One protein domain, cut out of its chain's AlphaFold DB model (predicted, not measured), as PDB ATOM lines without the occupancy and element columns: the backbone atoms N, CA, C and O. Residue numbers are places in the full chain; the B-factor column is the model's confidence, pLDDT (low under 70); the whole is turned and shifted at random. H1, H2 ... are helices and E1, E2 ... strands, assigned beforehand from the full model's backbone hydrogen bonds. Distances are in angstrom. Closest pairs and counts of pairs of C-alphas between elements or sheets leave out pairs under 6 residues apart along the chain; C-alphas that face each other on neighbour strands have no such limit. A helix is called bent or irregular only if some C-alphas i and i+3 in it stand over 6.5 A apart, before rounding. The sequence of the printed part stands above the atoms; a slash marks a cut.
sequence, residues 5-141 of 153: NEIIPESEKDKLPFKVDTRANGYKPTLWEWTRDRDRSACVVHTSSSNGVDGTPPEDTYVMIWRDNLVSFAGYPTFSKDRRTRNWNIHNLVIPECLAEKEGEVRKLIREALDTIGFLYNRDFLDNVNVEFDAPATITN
ATOM      1  N   ASN A   5      54.658   8.474 -30.479       94.06
ATOM      2  CA  ASN A   5      54.016   7.312 -31.090       94.06
ATOM      3  C   ASN A   5      55.007   6.153 -31.125       94.06
ATOM      4  O   ASN A   5      56.144   6.314 -31.568       94.06
ATOM      5  N   GLU A   6      54.585   4.985 -30.657       93.62
ATOM      6  CA  GLU A   6      55.396   3.776 -30.728       93.62
ATOM      7  C   GLU A   6      54.514   2.535 -30.890       93.62
ATOM      8  O   GLU A   6      53.340   2.518 -30.509       93.62
ATOM      9  N   ILE A   7      55.102   1.483 -31.458       91.50
ATOM     10  CA  ILE A   7      54.441   0.189 -31.614       91.50
ATOM     11  C   ILE A   7      54.218  -0.414 -30.227       91.50
ATOM     12  O   ILE A   7      55.142  -0.464 -29.411       91.50
ATOM     13  N   ILE A   8      53.004  -0.904 -29.971       88.88
ATOM     14  CA  ILE A   8      52.686  -1.565 -28.701       88.88
ATOM     15  C   ILE A   8      53.418  -2.913 -28.663       88.88
ATOM     16  O   ILE A   8      53.156  -3.764 -29.521       88.88
ATOM     17  N   PRO A   9      54.303  -3.162 -27.679       88.06
ATOM     18  CA  PRO A   9      54.946  -4.463 -27.538       88.06
ATOM     19  C   PRO A   9      53.903  -5.562 -27.315       88.06
ATOM     20  O   PRO A   9      52.972  -5.371 -26.534       88.06
ATOM     21  N   GLU A  10      54.072  -6.736 -27.931       84.12
ATOM     22  CA  GLU A  10      53.133  -7.864 -27.766       84.12
ATOM     23  C   GLU A  10      52.894  -8.212 -26.289       84.12
ATOM     24  O   GLU A  10      51.757  -8.407 -25.873       84.12
ATOM     25  N   SER A  11      53.941  -8.164 -25.459       85.44
ATOM     26  CA  SER A  11      53.850  -8.419 -24.014       85.44
ATOM     27  C   SER A  11      52.983  -7.420 -23.239       85.44
ATOM     28  O   SER A  11      52.604  -7.700 -22.105       85.44
ATOM     29  N   GLU A  12      52.733  -6.232 -23.793       86.31
ATOM     30  CA  GLU A  12      51.905  -5.193 -23.173       86.31
ATOM     31  C   GLU A  12      50.443  -5.287 -23.620       86.31
ATOM     32  O   GLU A  12      49.557  -4.896 -22.865       86.31
ATOM     33  N   LYS A  13      50.168  -5.855 -24.801       82.44
ATOM     34  CA  LYS A  13      48.804  -5.957 -25.347       82.44
ATOM     35  C   LYS A  13      47.873  -6.764 -24.444       82.44
ATOM     36  O   LYS A  13      46.710  -6.396 -24.300       82.44
ATOM     37  N   ASP A  14      48.389  -7.813 -23.808       80.25
ATOM     38  CA  ASP A  14      47.617  -8.675 -22.903       80.25
ATOM     39  C   ASP A  14      47.408  -8.066 -21.506       80.25
ATOM     40  O   ASP A  14      46.599  -8.567 -20.727       80.25
ATOM     41  N   LYS A  15      48.118  -6.980 -21.178       83.00
ATOM     42  CA  LYS A  15      48.012  -6.286 -19.884       83.00
ATOM     43  C   LYS A  15      47.014  -5.131 -19.906       83.00
ATOM     44  O   LYS A  15      46.763  -4.527 -18.864       83.00
ATOM     45  N   LEU A  16      46.479  -4.785 -21.076       84.19
ATOM     46  CA  LEU A  16      45.560  -3.663 -21.210       84.19
ATOM     47  C   LEU A  16      44.227  -3.993 -20.518       84.19
ATOM     48  O   LEU A  16      43.608  -5.010 -20.830       84.19
ATOM     49  N   PRO A  17      43.745  -3.139 -19.599       82.38
ATOM     50  CA  PRO A  17      42.587  -3.438 -18.750       82.38
ATOM     51  C   PRO A  17      41.233  -3.218 -19.452       82.38
ATOM     52  O   PRO A  17      40.205  -3.072 -18.792       82.38
ATOM     53  N   PHE A  18      41.209  -3.156 -20.784       78.81
ATOM     54  CA  PHE A  18      40.015  -2.881 -21.580       78.81
ATOM     55  C   PHE A  18      39.917  -3.815 -22.785       78.81
ATOM     56  O   PHE A  18      40.910  -4.349 -23.283       78.81
ATOM     57  N   LYS A  19      38.686  -4.017 -23.262       71.50
ATOM     58  CA  LYS A  19      38.426  -4.811 -24.464       71.50
ATOM     59  C   LYS A  19      38.755  -3.993 -25.706       71.50
ATOM     60  O   LYS A  19      38.539  -2.788 -25.742       71.50
ATOM     61  N   VAL A  20      39.248  -4.682 -26.726       70.81
ATOM     62  CA  VAL A  20      39.589  -4.099 -28.021       70.81
ATOM     63  C   VAL A  20      38.848  -4.869 -29.099       70.81
ATOM     64  O   VAL A  20      38.791  -6.103 -29.046       70.81
ATOM     65  N   ASP A  21      38.321  -4.148 -30.085       68.94
ATOM     66  CA  ASP A  21      37.693  -4.756 -31.247       68.94
ATOM     67  C   ASP A  21      38.657  -5.712 -31.951       68.94
ATOM     68  O   ASP A  21      39.734  -5.354 -32.434       68.94
ATOM     69  N   THR A  22      38.240  -6.972 -31.992       72.06
ATOM     70  CA  THR A  22      38.962  -8.050 -32.652       72.06
ATOM     71  C   THR A  22      38.129  -8.485 -33.847       72.06
ATOM     72  O   THR A  22      36.966  -8.861 -33.705       72.06
ATOM     73  N   ARG A  23      38.704  -8.416 -35.048       72.31
ATOM     74  CA  ARG A  23      38.045  -8.911 -36.260       72.31
ATOM     75  C   ARG A  23      37.878 -10.432 -36.187       72.31
ATOM     76  O   ARG A  23      38.591 -11.107 -35.449       72.31
ATOM     77  N   ALA A  24      36.995 -10.990 -37.018       70.12
ATOM     78  CA  ALA A  24      36.714 -12.432 -37.062       70.12
ATOM     79  C   ALA A  24      37.959 -13.321 -37.296       70.12
ATOM     80  O   ALA A  24      37.947 -14.499 -36.961       70.12
ATOM     81  N   ASN A  25      39.042 -12.761 -37.845       70.50
ATOM     82  CA  ASN A  25      40.327 -13.434 -38.050       70.50
ATOM     83  C   ASN A  25      41.317 -13.279 -36.871       70.50
ATOM     84  O   ASN A  25      42.492 -13.598 -37.030       70.50
ATOM     85  N   GLY A  26      40.890 -12.741 -35.725       65.81
ATOM     86  CA  GLY A  26      41.752 -12.495 -34.563       65.81
ATOM     87  C   GLY A  26      42.596 -11.218 -34.648       65.81
ATOM     88  O   GLY A  26      43.295 -10.882 -33.694       65.81
ATOM     89  N   TYR A  27      42.538 -10.480 -35.761       68.38
ATOM     90  CA  TYR A  27      43.292  -9.240 -35.929       68.38
ATOM     91  C   TYR A  27      42.692  -8.112 -35.082       68.38
ATOM     92  O   TYR A  27      41.492  -7.843 -35.166       68.38
ATOM     93  N   LYS A  28      43.540  -7.428 -34.308       71.56
ATOM     94  CA  LYS A  28      43.187  -6.272 -33.471       71.56
ATOM     95  C   LYS A  28      43.726  -4.995 -34.132       71.56
ATOM     96  O   LYS A  28      44.828  -4.567 -33.788       71.56
ATOM     97  N   PRO A  29      43.013  -4.412 -35.117       63.84
ATOM     98  CA  PRO A  29      43.514  -3.291 -35.925       63.84
ATOM     99  C   PRO A  29      43.906  -2.066 -35.094       63.84
ATOM    100  O   PRO A  29      44.709  -1.252 -35.535       63.84
ATOM    101  N   THR A  30      43.342  -1.940 -33.899       69.62
ATOM    102  CA  THR A  30      43.486  -0.785 -33.020       69.62
ATOM    103  C   THR A  30      44.618  -0.942 -31.987       69.62
ATOM    104  O   THR A  30      45.006   0.037 -31.362       69.62
ATOM    105  N   LEU A  31      45.249  -2.125 -31.881       75.69
ATOM    106  CA  LEU A  31      46.398  -2.399 -30.991       75.69
ATOM    107  C   LEU A  31      47.750  -2.476 -31.712       75.69
ATOM    108  O   LEU A  31      48.627  -3.264 -31.342       75.69
ATOM    109  N   TRP A  32      47.924  -1.688 -32.767       78.38
ATOM    110  CA  TRP A  32      49.204  -1.602 -33.468       78.38
ATOM    111  C   TRP A  32      50.141  -0.582 -32.808       78.38
ATOM    112  O   TRP A  32      51.280  -0.908 -32.476       78.38
ATOM    113  N   GLU A  33      49.632   0.620 -32.537       87.94
ATOM    114  CA  GLU A  33      50.392   1.749 -32.001       87.94
ATOM    115  C   GLU A  33      49.647   2.420 -30.850       87.94
ATOM    116  O   GLU A  33      48.416   2.508 -30.822       87.94
ATOM    117  N   TRP A  34      50.419   2.926 -29.898       92.62
ATOM    118  CA  TRP A  34      49.928   3.812 -28.855       92.62
ATOM    119  C   TRP A  34      50.717   5.113 -28.858       92.62
ATOM    120  O   TRP A  34      51.798   5.225 -29.442       92.62
ATOM    121  N   THR A  35      50.174   6.093 -28.160       94.31
ATOM    122  CA  THR A  35      50.831   7.375 -27.950       94.31
ATOM    123  C   THR A  35      51.133   7.495 -26.473       94.31
ATOM    124  O   THR A  35      50.221   7.576 -25.650       94.31
ATOM    125  N   ARG A  36      52.415   7.432 -26.111       94.56
ATOM    126  CA  ARG A  36      52.860   7.253 -24.727       94.56
ATOM    127  C   ARG A  36      53.751   8.390 -24.258       94.56
ATOM    128  O   ARG A  36      54.679   8.792 -24.950       94.56
ATOM    129  N   ASP A  37      53.500   8.848 -23.040       95.56
ATOM    130  CA  ASP A  37      54.370   9.715 -22.261       95.56
ATOM    131  C   ASP A  37      54.877   8.931 -21.043       95.56
ATOM    132  O   ASP A  37      54.125   8.602 -20.117       95.56
ATOM    133  N   ARG A  38      56.169   8.589 -21.063       92.31
ATOM    134  CA  ARG A  38      56.800   7.803 -19.994       92.31
ATOM    135  C   ARG A  38      56.974   8.601 -18.703       92.31
ATOM    136  O   ARG A  38      56.800   8.030 -17.631       92.31
ATOM    137  N   ASP A  39      57.255   9.897 -18.799       93.31
ATOM    138  CA  ASP A  39      57.533  10.747 -17.636       93.31
ATOM    139  C   ASP A  39      56.268  10.959 -16.801       93.31
ATOM    140  O   ASP A  39      56.307  10.961 -15.570       93.31
ATOM    141  N   ARG A  40      55.121  11.099 -17.472       93.44
ATOM    142  CA  ARG A  40      53.814  11.290 -16.827       93.44
ATOM    143  C   ARG A  40      53.041   9.994 -16.616       93.44
ATOM    144  O   ARG A  40      51.948  10.045 -16.050       93.44
ATOM    145  N   SER A  41      53.605   8.854 -17.029       92.69
ATOM    146  CA  SER A  41      52.957   7.535 -16.982       92.69
ATOM    147  C   SER A  41      51.561   7.567 -17.613       92.69
ATOM    148  O   SER A  41      50.576   7.139 -17.006       92.69
ATOM    149  N   ALA A  42      51.486   8.147 -18.812       94.31
ATOM    150  CA  ALA A  42      50.265   8.263 -19.597       94.31
ATOM    151  C   ALA A  42      50.425   7.516 -20.924       94.31
ATOM    152  O   ALA A  42      51.459   7.628 -21.582       94.31
ATOM    153  N   CYS A  43      49.410   6.778 -21.357       94.19
ATOM    154  CA  CYS A  43      49.343   6.258 -22.717       94.19
ATOM    155  C   CYS A  43      47.927   6.366 -23.265       94.19
ATOM    156  O   CYS A  43      46.963   6.205 -22.527       94.19
ATOM    157  N   VAL A  44      47.814   6.647 -24.558       94.50
ATOM    158  CA  VAL A  44      46.551   6.713 -25.290       94.50
ATOM    159  C   VAL A  44      46.546   5.621 -26.341       94.50
ATOM    160  O   VAL A  44      47.495   5.476 -27.113       94.50
ATOM    161  N   VAL A  45      45.467   4.853 -26.353       92.19
ATOM    162  CA  VAL A  45      45.259   3.719 -27.243       92.19
ATOM    163  C   VAL A  45      43.962   3.956 -28.004       92.19
ATOM    164  O   VAL A  45      42.925   4.256 -27.409       92.19
ATOM    165  N   HIS A  46      44.024   3.847 -29.327       90.19
ATOM    166  CA  HIS A  46      42.832   3.807 -30.167       90.19
ATOM    167  C   HIS A  46      42.132   2.467 -29.918       90.19
ATOM    168  O   HIS A  46      42.800   1.442 -29.854       90.19
ATOM    169  N   THR A  47      40.815   2.446 -29.722       85.69
ATOM    170  CA  THR A  47      40.095   1.221 -29.317       85.69
ATOM    171  C   THR A  47      39.088   0.753 -30.351       85.69
ATOM    172  O   THR A  47      39.048  -0.445 -30.647       85.69
ATOM    173  N   SER A  48      38.376   1.684 -30.977       81.06
ATOM    174  CA  SER A  48      37.419   1.417 -32.047       81.06
ATOM    175  C   SER A  48      37.312   2.622 -32.972       81.06
ATOM    176  O   SER A  48      37.454   3.758 -32.533       81.06
ATOM    177  N   SER A  49      37.020   2.357 -34.243       77.81
ATOM    178  CA  SER A  49      36.608   3.369 -35.217       77.81
ATOM    179  C   SER A  49      35.305   2.905 -35.849       77.81
ATOM    180  O   SER A  49      35.190   1.754 -36.283       77.81
ATOM    181  N   SER A  50      34.307   3.780 -35.881       77.50
ATOM    182  CA  SER A  50      33.104   3.556 -36.669       77.50
ATOM    183  C   SER A  50      33.291   4.220 -38.031       77.50
ATOM    184  O   SER A  50      33.685   5.378 -38.133       77.50
ATOM    185  N   ASN A  51      33.007   3.491 -39.112       64.75
ATOM    186  CA  ASN A  51      33.141   4.036 -40.470       64.75
ATOM    187  C   ASN A  51      32.032   5.046 -40.830       64.75
ATOM    188  O   ASN A  51      31.986   5.506 -41.970       64.75
ATOM    189  N   GLY A  52      31.137   5.367 -39.888       57.94
ATOM    190  CA  GLY A  52      29.863   6.014 -40.172       57.94
ATOM    191  C   GLY A  52      28.935   5.085 -40.963       57.94
ATOM    192  O   GLY A  52      29.352   4.370 -41.873       57.94
ATOM    193  N   VAL A  53      27.651   5.058 -40.619       56.66
ATOM    194  CA  VAL A  53      26.620   4.394 -41.435       56.66
ATOM    195  C   VAL A  53      25.503   5.410 -41.653       56.66
ATOM    196  O   VAL A  53      25.191   6.169 -40.734       56.66
ATOM    197  N   ASP A  54      24.967   5.471 -42.873       59.22
ATOM    198  CA  ASP A  54      23.814   6.300 -43.262       59.22
ATOM    199  C   ASP A  54      23.825   7.735 -42.703       59.22
ATOM    200  O   ASP A  54      22.985   8.131 -41.900       59.22
ATOM    201  N   GLY A  55      24.800   8.541 -43.136       64.19
ATOM    202  CA  GLY A  55      24.866   9.968 -42.789       64.19
ATOM    203  C   GLY A  55      25.439  10.277 -41.402       64.19
ATOM    204  O   GLY A  55      25.565  11.452 -41.062       64.19
ATOM    205  N   THR A  56      25.835   9.263 -40.628       70.56
ATOM    206  CA  THR A  56      26.545   9.463 -39.356       70.56
ATOM    207  C   THR A  56      28.038   9.700 -39.614       70.56
ATOM    208  O   THR A  56      28.642   8.912 -40.350       70.56
ATOM    209  N   PRO A  57      28.659  10.753 -39.048       76.31
ATOM    210  CA  PRO A  57      30.098  10.974 -39.164       76.31
ATOM    211  C   PRO A  57      30.913   9.806 -38.582       76.31
ATOM    212  O   PRO A  57      30.453   9.166 -37.636       76.31
ATOM    213  N   PRO A  58      32.117   9.525 -39.115       82.00
ATOM    214  CA  PRO A  58      33.012   8.553 -38.506       82.00
ATOM    215  C   PRO A  58      33.417   9.020 -37.106       82.00
ATOM    216  O   PRO A  58      33.747  10.191 -36.909       82.00
ATOM    217  N   GLU A  59      33.394   8.098 -36.153       89.06
ATOM    218  CA  GLU A  59      33.715   8.344 -34.746       89.06
ATOM    219  C   GLU A  59      34.882   7.449 -34.338       89.06
ATOM    220  O   GLU A  59      34.822   6.231 -34.532       89.06
ATOM    221  N   ASP A  60      35.916   8.047 -33.752       90.75
ATOM    222  CA  ASP A  60      37.053   7.322 -33.191       90.75
ATOM    223  C   ASP A  60      36.941   7.317 -31.659       90.75
ATOM    224  O   ASP A  60      36.709   8.352 -31.028       90.75
ATOM    225  N   THR A  61      37.127   6.150 -31.043       91.38
ATOM    226  CA  THR A  61      37.089   5.969 -29.586       91.38
ATOM    227  C   THR A  61      38.468   5.626 -29.048       91.38
ATOM    228  O   THR A  61      39.129   4.689 -29.507       91.38
ATOM    229  N   TYR A  62      38.878   6.330 -28.003       93.12
ATOM    230  CA  TYR A  62      40.177   6.183 -27.369       93.12
ATOM    231  C   TYR A  62      40.043   5.883 -25.884       93.12
ATOM    232  O   TYR A  62      39.107   6.311 -25.205       93.12
ATOM    233  N   VAL A  63      41.054   5.190 -25.372       94.25
ATOM    234  CA  VAL A  63      41.261   4.996 -23.943       94.25
ATOM    235  C   VAL A  63      42.640   5.524 -23.582       94.25
ATOM    236  O   VAL A  63      43.648   5.121 -24.163       94.25
ATOM    237  N   MET A  64      42.679   6.434 -22.616       95.06
ATOM    238  CA  MET A  64      43.892   6.898 -21.971       95.06
ATOM    239  C   MET A  64      44.063   6.186 -20.630       95.06
ATOM    240  O   MET A  64      43.197   6.271 -19.763       95.06
ATOM    241  N   ILE A  65      45.201   5.525 -20.446       94.00
ATOM    242  CA  ILE A  65      45.648   5.045 -19.139       94.00
ATOM    243  C   ILE A  65      46.552   6.123 -18.555       94.00
ATOM    244  O   ILE A  65      47.557   6.481 -19.167       94.00
ATOM    245  N   TRP A  66      46.221   6.643 -17.377       94.69
ATOM    246  CA  TRP A  66      47.054   7.617 -16.680       94.69
ATOM    247  C   TRP A  66      47.094   7.329 -15.183       94.69
ATOM    248  O   TRP A  66      46.057   7.331 -14.521       94.69
ATOM    249  N   ARG A  67      48.298   7.075 -14.645       90.50
ATOM    250  CA  ARG A  67      48.502   6.670 -13.236       90.50
ATOM    251  C   ARG A  67      47.559   5.529 -12.825       90.50
ATOM    252  O   ARG A  67      46.826   5.667 -11.851       90.50
ATOM    253  N   ASP A  68      47.515   4.472 -13.633       89.50
ATOM    254  CA  ASP A  68      46.660   3.283 -13.455       89.50
ATOM    255  C   ASP A  68      45.140   3.533 -13.504       89.50
ATOM    256  O   ASP A  68      44.347   2.643 -13.207       89.50
ATOM    257  N   ASN A  69      44.712   4.725 -13.926       92.50
ATOM    258  CA  ASN A  69      43.305   5.070 -14.092       92.50
ATOM    259  C   ASN A  69      42.937   5.149 -15.575       92.50
ATOM    260  O   ASN A  69      43.724   5.626 -16.393       92.50
ATOM    261  N   LEU A  70      41.724   4.706 -15.908       93.69
ATOM    262  CA  LEU A  70      41.211   4.699 -17.274       93.69
ATOM    263  C   LEU A  70      40.317   5.905 -17.523       93.69
ATOM    264  O   LEU A  70      39.321   6.099 -16.833       93.69
ATOM    265  N   VAL A  71      40.660   6.670 -18.548       94.56
ATOM    266  CA  VAL A  71      39.848   7.750 -19.101       94.56
ATOM    267  C   VAL A  71      39.454   7.337 -20.512       94.56
ATOM    268  O   VAL A  71      40.328   7.128 -21.349       94.56
ATOM    269  N   SER A  72      38.163   7.219 -20.800       94.38
ATOM    270  CA  SER A  72      37.682   6.938 -22.158       94.38
ATOM    271  C   SER A  72      37.100   8.194 -22.781       94.38
ATOM    272  O   SER A  72      36.470   8.996 -22.094       94.38
ATOM    273  N   PHE A  73      37.284   8.367 -24.081       95.12
ATOM    274  CA  PHE A  73      36.678   9.467 -24.819       95.12
ATOM    275  C   PHE A  73      36.435   9.061 -26.267       95.12
ATOM    276  O   PHE A  73      37.129   8.201 -26.807       95.12
ATOM    277  N   ALA A  74      35.451   9.691 -26.892       93.81
ATOM    278  CA  ALA A  74      35.172   9.537 -28.309       93.81
ATOM    279  C   ALA A  74      35.276  10.897 -28.996       93.81
ATOM    280  O   ALA A  74      35.208  11.946 -28.349       93.81
ATOM    281  N   GLY A  75      35.476  10.896 -30.304       93.31
ATOM    282  CA  GLY A  75      35.424  12.136 -31.046       93.31
ATOM    283  C   GLY A  75      35.226  11.955 -32.530       93.31
ATOM    284  O   GLY A  75      35.545  10.912 -33.103       93.31
ATOM    285  N   TYR A  76      34.752  13.030 -33.147       92.50
ATOM    286  CA  TYR A  76      34.584  13.138 -34.587       92.50
ATOM    287  C   TYR A  76      35.797  13.859 -35.183       92.50
ATOM    288  O   TYR A  76      35.921  15.084 -35.039       92.50
ATOM    289  N   PRO A  77      36.724  13.145 -35.845       92.00
ATOM    290  CA  PRO A  77      37.809  13.786 -36.559       92.00
ATOM    291  C   PRO A  77      37.304  14.364 -37.881       92.00
ATOM    292  O   PRO A  77      36.688  13.683 -38.700       92.00
ATOM    293  N   THR A  78      37.649  15.616 -38.150       92.25
ATOM    294  CA  THR A  78      37.437  16.252 -39.453       92.25
ATOM    295  C   THR A  78      38.732  16.868 -39.957       92.25
ATOM    296  O   THR A  78      39.634  17.197 -39.187       92.25
ATOM    297  N   PHE A  79      38.833  17.030 -41.272       91.81
ATOM    298  CA  PHE A  79      39.945  17.734 -41.899       91.81
ATOM    299  C   PHE A  79      39.490  19.096 -42.402       91.81
ATOM    300  O   PHE A  79      38.382  19.246 -42.924       91.81
ATOM    301  N   SER A  80      40.375  20.084 -42.303       92.31
ATOM    302  CA  SER A  80      40.260  21.315 -43.079       92.31
ATOM    303  C   SER A  80      40.250  21.015 -44.584       92.31
ATOM    304  O   SER A  80      40.654  19.944 -45.042       92.31
ATOM    305  N   LYS A  81      39.814  21.992 -45.389       91.44
ATOM    306  CA  LYS A  81      39.731  21.849 -46.854       91.44
ATOM    307  C   LYS A  81      41.074  21.498 -47.508       91.44
ATOM    308  O   LYS A  81      41.089  20.771 -48.495       91.44
ATOM    309  N   ASP A  82      42.181  21.992 -46.958       91.75
ATOM    310  CA  ASP A  82      43.550  21.717 -47.417       91.75
ATOM    311  C   ASP A  82      44.140  20.406 -46.863       91.75
ATOM    312  O   ASP A  82      45.239  20.020 -47.252       91.75
ATOM    313  N   ARG A  83      43.408  19.716 -45.975       89.81
ATOM    314  CA  ARG A  83      43.807  18.480 -45.287       89.81
ATOM    315  C   ARG A  83      45.081  18.584 -44.447       89.81
ATOM    316  O   ARG A  83      45.642  17.555 -44.087       89.81
ATOM    317  N   ARG A  84      45.515  19.798 -44.102       93.00
ATOM    318  CA  ARG A  84      46.692  20.028 -43.248       93.00
ATOM    319  C   ARG A  84      46.351  20.296 -41.792       93.00
ATOM    320  O   ARG A  84      47.229  20.232 -40.941       93.00
ATOM    321  N   THR A  85      45.091  20.585 -41.488       94.62
ATOM    322  CA  THR A  85      44.610  20.724 -40.116       94.62
ATOM    323  C   THR A  85      43.615  19.619 -39.815       94.62
ATOM    324  O   THR A  85      42.661  19.408 -40.570       94.62
ATOM    325  N   ARG A  86      43.824  18.926 -38.695       94.56
ATOM    326  CA  ARG A  86      42.861  17.962 -38.157       94.56
ATOM    327  C   ARG A  86      42.119  18.615 -36.999       94.56
ATOM    328  O   ARG A  86      42.746  19.076 -36.051       94.56
ATOM    329  N   ASN A  87      40.796  18.675 -37.082       95.06
ATOM    330  CA  ASN A  87      39.955  19.167 -35.999       95.06
ATOM    331  C   ASN A  87      39.291  17.974 -35.324       95.06
ATOM    332  O   ASN A  87      38.683  17.135 -35.987       95.06
ATOM    333  N   TRP A  88      39.414  17.920 -34.012       95.81
ATOM    334  CA  TRP A  88      38.768  16.953 -33.155       95.81
ATOM    335  C   TRP A  88      37.667  17.635 -32.380       95.81
ATOM    336  O   TRP A  88      37.910  18.602 -31.658       95.81
ATOM    337  N   ASN A  89      36.477  17.075 -32.500       95.31
ATOM    338  CA  ASN A  89      35.385  17.370 -31.608       95.31
ATOM    339  C   ASN A  89      35.246  16.191 -30.636       95.31
ATOM    340  O   ASN A  89      34.870  15.097 -31.054       95.31
ATOM    341  N   ILE A  90      35.648  16.390 -29.378       95.81
ATOM    342  CA  ILE A  90      35.653  15.350 -28.346       95.81
ATOM    343  C   ILE A  90      34.354  15.393 -27.549       95.81
ATOM    344  O   ILE A  90      33.991  16.412 -26.956       95.81
ATOM    345  N   HIS A  91      33.714  14.239 -27.444       93.56
ATOM    346  CA  HIS A  91      32.517  14.011 -26.649       93.56
ATOM    347  C   HIS A  91      32.647  12.688 -25.876       93.56
ATOM    348  O   HIS A  91      33.650  11.977 -25.964       93.56
ATOM    349  N   ASN A  92      31.649  12.370 -25.047       91.81
ATOM    350  CA  ASN A  92      31.655  11.170 -24.197       91.81
ATOM    351  C   ASN A  92      32.956  11.007 -23.382       91.81
ATOM    352  O   ASN A  92      33.442   9.894 -23.191       91.81
ATOM    353  N   LEU A  93      33.541  12.118 -22.920       95.56
ATOM    354  CA  LEU A  93      34.713  12.093 -22.050       95.56
ATOM    355  C   LEU A  93      34.293  11.558 -20.681       95.56
ATOM    356  O   LEU A  93      33.566  12.231 -19.953       95.56
ATOM    357  N   VAL A  94      34.762  10.366 -20.336       94.94
ATOM    358  CA  VAL A  94      34.506   9.711 -19.053       94.94
ATOM    359  C   VAL A  94      35.782   9.734 -18.227       94.94
ATOM    360  O   VAL A  94      36.800   9.165 -18.626       94.94
ATOM    361  N   ILE A  95      35.723  10.389 -17.070       94.31
ATOM    362  CA  ILE A  95      36.841  10.522 -16.135       94.31
ATOM    363  C   ILE A  95      36.473   9.785 -14.842       94.31
ATOM    364  O   ILE A  95      35.363   9.956 -14.336       94.31
ATOM    365  N   PRO A  96      37.370   8.962 -14.279       93.62
ATOM    366  CA  PRO A  96      37.108   8.319 -13.004       93.62
ATOM    367  C   PRO A  96      37.125   9.359 -11.879       93.62
ATOM    368  O   PRO A  96      37.895  10.317 -11.922       93.62
ATOM    369  N   GLU A  97      36.301   9.164 -10.852       92.69
ATOM    370  CA  GLU A  97      36.118  10.115  -9.742       92.69
ATOM    371  C   GLU A  97      37.439  10.564  -9.088       92.69
ATOM    372  O   GLU A  97      37.632  11.748  -8.815       92.69
ATOM    373  N   CYS A  98      38.407   9.657  -8.948       92.94
ATOM    374  CA  CYS A  98      39.748   9.942  -8.417       92.94
ATOM    375  C   CYS A  98      40.557  10.976  -9.231       92.94
ATOM    376  O   CYS A  98      41.556  11.511  -8.741       92.94
ATOM    377  N   LEU A  99      40.155  11.246 -10.476       94.00
ATOM    378  CA  LEU A  99      40.750  12.229 -11.376       94.00
ATOM    379  C   LEU A  99      39.834  13.434 -11.633       94.00
ATOM    380  O   LEU A  99      40.225  14.309 -12.405       94.00
ATOM    381  N   ALA A 100      38.661  13.524 -10.997       92.31
ATOM    382  CA  ALA A 100      37.709  14.616 -11.223       92.31
ATOM    383  C   ALA A 100      38.335  15.995 -10.942       92.31
ATOM    384  O   ALA A 100      38.249  16.900 -11.769       92.31
ATOM    385  N   GLU A 101      39.083  16.132  -9.842       94.25
ATOM    386  CA  GLU A 101      39.810  17.370  -9.510       94.25
ATOM    387  C   GLU A 101      40.922  17.717 -10.519       94.25
ATOM    388  O   GLU A 101      41.404  18.847 -10.570       94.25
ATOM    389  N   LYS A 102      41.332  16.745 -11.341       95.31
ATOM    390  CA  LYS A 102      42.366  16.877 -12.374       95.31
ATOM    391  C   LYS A 102      41.784  16.917 -13.783       95.31
ATOM    392  O   LYS A 102      42.533  16.747 -14.744       95.31
ATOM    393  N   GLU A 103      40.487  17.180 -13.941       94.19
ATOM    394  CA  GLU A 103      39.831  17.245 -15.253       94.19
ATOM    395  C   GLU A 103      40.586  18.154 -16.240       94.19
ATOM    396  O   GLU A 103      40.797  17.789 -17.399       94.19
ATOM    397  N   GLY A 104      41.055  19.321 -15.784       95.56
ATOM    398  CA  GLY A 104      41.837  20.237 -16.619       95.56
ATOM    399  C   GLY A 104      43.146  19.622 -17.130       95.56
ATOM    400  O   GLY A 104      43.516  19.821 -18.290       95.56
ATOM    401  N   GLU A 105      43.823  18.832 -16.295       95.88
ATOM    402  CA  GLU A 105      45.052  18.120 -16.658       95.88
ATOM    403  C   GLU A 105      44.757  16.954 -17.610       95.88
ATOM    404  O   GLU A 105      45.450  16.801 -18.614       95.88
ATOM    405  N   VAL A 106      43.676  16.205 -17.375       95.69
ATOM    406  CA  VAL A 106      43.204  15.142 -18.278       95.69
ATOM    407  C   VAL A 106      42.931  15.698 -19.674       95.69
ATOM    408  O   VAL A 106      43.451  15.183 -20.662       95.69
ATOM    409  N   ARG A 107      42.173  16.797 -19.771       96.75
ATOM    410  CA  ARG A 107      41.888  17.453 -21.055       96.75
ATOM    411  C   ARG A 107      43.171  17.920 -21.735       96.75
ATOM    412  O   ARG A 107      43.285  17.800 -22.950       96.75
ATOM    413  N   LYS A 108      44.142  18.444 -20.981       96.31
ATOM    414  CA  LYS A 108      45.452  18.838 -21.522       96.31
ATOM    415  C   LYS A 108      46.210  17.638 -22.100       96.31
ATOM    416  O   LYS A 108      46.678  17.728 -23.229       96.31
ATOM    417  N   LEU A 109      46.270  16.521 -21.376       96.56
ATOM    418  CA  LEU A 109      46.918  15.291 -21.843       96.56
ATOM    419  C   LEU A 109      46.269  14.748 -23.117       96.56
ATOM    420  O   LEU A 109      46.981  14.396 -24.050       96.56
ATOM    421  N   ILE A 110      44.934  14.749 -23.191       96.62
ATOM    422  CA  ILE A 110      44.202  14.331 -24.396       96.62
ATOM    423  C   ILE A 110      44.588  15.202 -25.596       96.62
ATOM    424  O   ILE A 110      44.859  14.665 -26.667       96.62
ATOM    425  N   ARG A 111      44.671  16.533 -25.431       96.94
ATOM    426  CA  ARG A 111      45.096  17.432 -26.522       96.94
ATOM    427  C   ARG A 111      46.501  17.107 -27.016       96.94
ATOM    428  O   ARG A 111      46.706  16.983 -28.216       96.94
ATOM    429  N   GLU A 112      47.451  16.958 -26.099       96.44
ATOM    430  CA  GLU A 112      48.848  16.664 -26.442       96.44
ATOM    431  C   GLU A 112      49.006  15.289 -27.104       96.44
ATOM    432  O   GLU A 112      49.780  15.138 -28.051       96.44
ATOM    433  N   ALA A 113      48.253  14.291 -26.641       96.00
ATOM    434  CA  ALA A 113      48.239  12.971 -27.247       96.00
ATOM    435  C   ALA A 113      47.634  13.004 -28.657       96.00
ATOM    436  O   ALA A 113      48.239  12.466 -29.576       96.00
ATOM    437  N   LEU A 114      46.484  13.657 -28.857       95.56
ATOM    438  CA  LEU A 114      45.847  13.766 -30.177       95.56
ATOM    439  C   LEU A 114      46.677  14.579 -31.170       95.56
ATOM    440  O   LEU A 114      46.709  14.224 -32.349       95.56
ATOM    441  N   ASP A 115      47.363  15.628 -30.704       95.81
ATOM    442  CA  ASP A 115      48.347  16.336 -31.521       95.81
ATOM    443  C   ASP A 115      49.429  15.350 -31.973       95.81
ATOM    444  O   ASP A 115      49.595  15.142 -33.170       95.81
ATOM    445  N   THR A 116      50.049  14.630 -31.033       95.69
ATOM    446  CA  THR A 116      51.115  13.655 -31.325       95.69
ATOM    447  C   THR A 116      50.656  12.519 -32.249       95.69
ATOM    448  O   THR A 116      51.393  12.145 -33.161       95.69
ATOM    449  N   ILE A 117      49.442  11.986 -32.069       94.06
ATOM    450  CA  ILE A 117      48.841  10.978 -32.961       94.06
ATOM    451  C   ILE A 117      48.792  11.499 -34.404       94.06
ATOM    452  O   ILE A 117      49.003  10.738 -35.347       94.06
ATOM    453  N   GLY A 118      48.517  12.789 -34.602       90.88
ATOM    454  CA  GLY A 118      48.508  13.403 -35.923       90.88
ATOM    455  C   GLY A 118      47.535  12.711 -36.882       90.88
ATOM    456  O   GLY A 118      46.356  12.528 -36.566       90.88
ATOM    457  N   PHE A 119      48.015  12.316 -38.064       86.50
ATOM    458  CA  PHE A 119      47.275  11.470 -39.003       86.50
ATOM    459  C   PHE A 119      47.995  10.133 -39.183       86.50
ATOM    460  O   PHE A 119      49.168  10.118 -39.541       86.50
ATOM    461  N   LEU A 120      47.294   9.018 -38.937       86.06
ATOM    462  CA  LEU A 120      47.872   7.665 -38.978       86.06
ATOM    463  C   LEU A 120      49.174   7.547 -38.155       86.06
ATOM    464  O   LEU A 120      50.163   7.017 -38.647       86.06
ATOM    465  N   TYR A 121      49.177   8.085 -36.928       88.56
ATOM    466  CA  TYR A 121      50.341   8.107 -36.025       88.56
ATOM    467  C   TYR A 121      51.560   8.862 -36.574       88.56
ATOM    468  O   TYR A 121      52.699   8.636 -36.157       88.56
ATOM    469  N   ASN A 122      51.330   9.823 -37.469       88.50
ATOM    470  CA  ASN A 122      52.362  10.698 -37.997       88.50
ATOM    471  C   ASN A 122      51.943  12.175 -37.873       88.50
ATOM    472  O   ASN A 122      51.024  12.651 -38.550       88.50
ATOM    473  N   ARG A 123      52.639  12.901 -36.985       91.25
ATOM    474  CA  ARG A 123      52.429  14.331 -36.721       91.25
ATOM    475  C   ARG A 123      52.815  15.218 -37.904       91.25
ATOM    476  O   ARG A 123      52.170  16.247 -38.098       91.25
ATOM    477  N   ASP A 124      53.814  14.822 -38.689       92.50
ATOM    478  CA  ASP A 124      54.437  15.655 -39.727       92.50
ATOM    479  C   ASP A 124      53.532  15.869 -40.949       92.50
ATOM    480  O   ASP A 124      53.764  16.768 -41.754       92.50
ATOM    481  N   PHE A 125      52.472  15.067 -41.094       89.31
ATOM    482  CA  PHE A 125      51.465  15.258 -42.143       89.31
ATOM    483  C   PHE A 125      50.547  16.459 -41.907       89.31
ATOM    484  O   PHE A 125      49.819  16.853 -42.820       89.31
ATOM    485  N   LEU A 126      50.537  17.008 -40.693       92.62
ATOM    486  CA  LEU A 126      49.637  18.079 -40.299       92.62
ATOM    487  C   LEU A 126      50.435  19.321 -39.921       92.62
ATOM    488  O   LEU A 126      51.450  19.246 -39.240       92.62
ATOM    489  N   ASP A 127      49.918  20.486 -40.281       94.44
ATOM    490  CA  ASP A 127      50.420  21.753 -39.759       94.44
ATOM    491  C   ASP A 127      49.862  21.970 -38.341       94.44
ATOM    492  O   ASP A 127      50.570  22.427 -37.443       94.44
ATOM    493  N   ASN A 128      48.604  21.574 -38.102       94.19
ATOM    494  CA  ASN A 128      47.929  21.824 -36.831       94.19
ATOM    495  C   ASN A 128      46.905  20.736 -36.450       94.19
ATOM    496  O   ASN A 128      46.288  20.100 -37.311       94.19
ATOM    497  N   VAL A 129      46.692  20.570 -35.144       95.69
ATOM    498  CA  VAL A 129      45.632  19.741 -34.567       95.69
ATOM    499  C   VAL A 129      44.831  20.586 -33.581       95.69
ATOM    500  O   VAL A 129      45.331  20.996 -32.538       95.69
ATOM    501  N   ASN A 130      43.565  20.835 -33.904       96.06
ATOM    502  CA  ASN A 130      42.651  21.562 -33.027       96.06
ATOM    503  C   ASN A 130      41.782  20.563 -32.272       96.06
ATOM    504  O   ASN A 130      41.261  19.628 -32.873       96.06
ATOM    505  N   VAL A 131      41.607  20.766 -30.969       96.81
ATOM    506  CA  VAL A 131      40.821  19.864 -30.120       96.81
ATOM    507  C   VAL A 131      39.844  20.673 -29.281       96.81
ATOM    508  O   VAL A 131      40.238  21.420 -28.376       96.81
ATOM    509  N   GLU A 132      38.567  20.475 -29.571       96.19
ATOM    510  CA  GLU A 132      37.432  21.050 -28.862       96.19
ATOM    511  C   GLU A 132      36.711  19.960 -28.066       96.19
ATOM    512  O   GLU A 132      36.816  18.774 -28.373       96.19
ATOM    513  N   PHE A 133      36.016  20.360 -27.003       95.12
ATOM    514  CA  PHE A 133      35.257  19.441 -26.165       95.12
ATOM    515  C   PHE A 133      33.822  19.943 -26.039       95.12
ATOM    516  O   PHE A 133      33.607  21.034 -25.512       95.12
ATOM    517  N   ASP A 134      32.866  19.121 -26.456       89.69
ATOM    518  CA  ASP A 134      31.461  19.525 -26.591       89.69
ATOM    519  C   ASP A 134      30.676  19.515 -25.281       89.69
ATOM    520  O   ASP A 134      29.626  20.146 -25.165       89.69
ATOM    521  N   ALA A 135      31.179  18.797 -24.278       85.75
ATOM    522  CA  ALA A 135      30.489  18.593 -23.016       85.75
ATOM    523  C   ALA A 135      31.454  18.596 -21.815       85.75
ATOM    524  O   ALA A 135      32.664  18.338 -21.955       85.75
ATOM    525  N   PRO A 136      30.934  18.870 -20.601       85.69
ATOM    526  CA  PRO A 136      31.643  18.532 -19.373       85.69
ATOM    527  C   PRO A 136      31.945  17.029 -19.331       85.69
ATOM    528  O   PRO A 136      31.238  16.220 -19.936       85.69
ATOM    529  N   ALA A 137      33.012  16.653 -18.625       87.88
ATOM    530  CA  ALA A 137      33.336  15.248 -18.453       87.88
ATOM    531  C   ALA A 137      32.244  14.553 -17.629       87.88
ATOM    532  O   ALA A 137      31.746  15.094 -16.641       87.88
ATOM    533  N   THR A 138      31.892  13.332 -18.016       92.62
ATOM    534  CA  THR A 138      31.089  12.451 -17.170       92.62
ATOM    535  C   THR A 138      32.006  11.837 -16.125       92.62
ATOM    536  O   THR A 138      32.960  11.136 -16.467       92.62
ATOM    537  N   ILE A 139      31.724  12.096 -14.851       91.56
ATOM    538  CA  ILE A 139      32.467  11.490 -13.750       91.56
ATOM    539  C   ILE A 139      31.859  10.126 -13.432       91.56
ATOM    540  O   ILE A 139      30.644  10.010 -13.277       91.56
ATOM    541  N   THR A 140      32.696   9.091 -13.358       88.44
ATOM    542  CA  THR A 140      32.251   7.724 -13.068       88.44
ATOM    543  C   THR A 140      33.011   7.104 -11.904       88.44
ATOM    544  O   THR A 140      34.205   7.342 -11.711       88.44
ATOM    545  N   ASN A 141      32.324   6.243 -11.160       78.81
ATOM    546  CA  ASN A 141      32.957   5.409 -10.149       78.81
ATOM    547  C   ASN A 141      33.552   4.195 -10.869       78.81
ATOM    548  O   ASN A 141      32.860   3.526 -11.639       78.81
TER     549      ASN A 141
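AT A GLANCE: This is residues 5 to 141 of the 153 residues of an uncharacterized protein of Pseudohongiella sp (UniProt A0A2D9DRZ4). One strongly twisted sheet of eight strands curls round the long kinked helix H2, which lies in its hollow. The short helix H1 and the unnamed stretch of residues 14 to 32 lie away from H2, beside the part of the sheet that holds E1, E2 and E3. The printed part has 137 residues, with named elements in the order E1 H1 E2 E3 E4 E5 E6 H2 E7 E8; the class is mixed, helices and strands. The branched sheet is antiparallel from E1 to E6, while E7 and E8 are both parallel to E6. The whole is compact, with a radius of gyration of the C-alphas of 14.8 A, and rounded, spanning 39 by 39 by 32 A.

HOW THE PARTS SIT: E2 (residues 33 to 37), E3 (42 to 50), E4 (59 to 66), E5 (69 to 79) and E6 (85 to 96) form a meander, each strand the antiparallel neighbour of the one before. N 35 and O 44 are 2.9 A apart in the hairpin E2 and E3, N 61 and O 48 are 2.8 A apart in E3 and E4, N 62 and O 73 are 2.8 A apart in E4 and E5, and N 78 and O 87 are 2.8 A apart in E5 and E6, each within hydrogen-bond range. E5 bends by 51 degrees at residue 76 and E6 by 61 degrees at residue 92. E1 (residues 5 to 7) is an edge strand, antiparallel to E2, with N 6 and O 34 3.0 A apart. On the side of E6 away from E5, pairing is staggered: E7 (128 to 133) is beside residues 85 to 90, with N 88 and O 130 2.8 A apart, and E8 (138 to 140) beside residues 94 to 96, with N 95 and O 138 2.9 A apart. H2 (97 to 117) is on the sheet; the closest C-alphas of H2 and E7, Asp 115 and Val 129, are 5.3 A apart. E6, H2 and E7 form a strand-helix-strand unit, two parallel strands with a helix between, and its crossover is right-handed. H2 is irregular, with C-alphas 101 and 104 7.9 A apart, and 13 of its 17 O i to N i+4 pairs are within hydrogen-bond range. H1 (10 to 13), too short for such a pair, is not on the sheet.

IN THESE COORDINATES: E1 begins at C-alpha 5 (54.016, 7.312, -31.090). E5 and E6 are each 30.7 A long, E3 24.7 A, E4 22.5 A and H2 26.5 A. E8 ends at C-alpha 140 (32.251, 7.724, -13.068).

THE WHOLE: The C-alphas farthest apart, Asp 39 and Asp 54, are 42.6 A apart. The printed part has no cut, and H1 to E2 is a long link. The pLDDT is under 70 at residues 21, 26 to 27, 29 to 30 and 51 to 55.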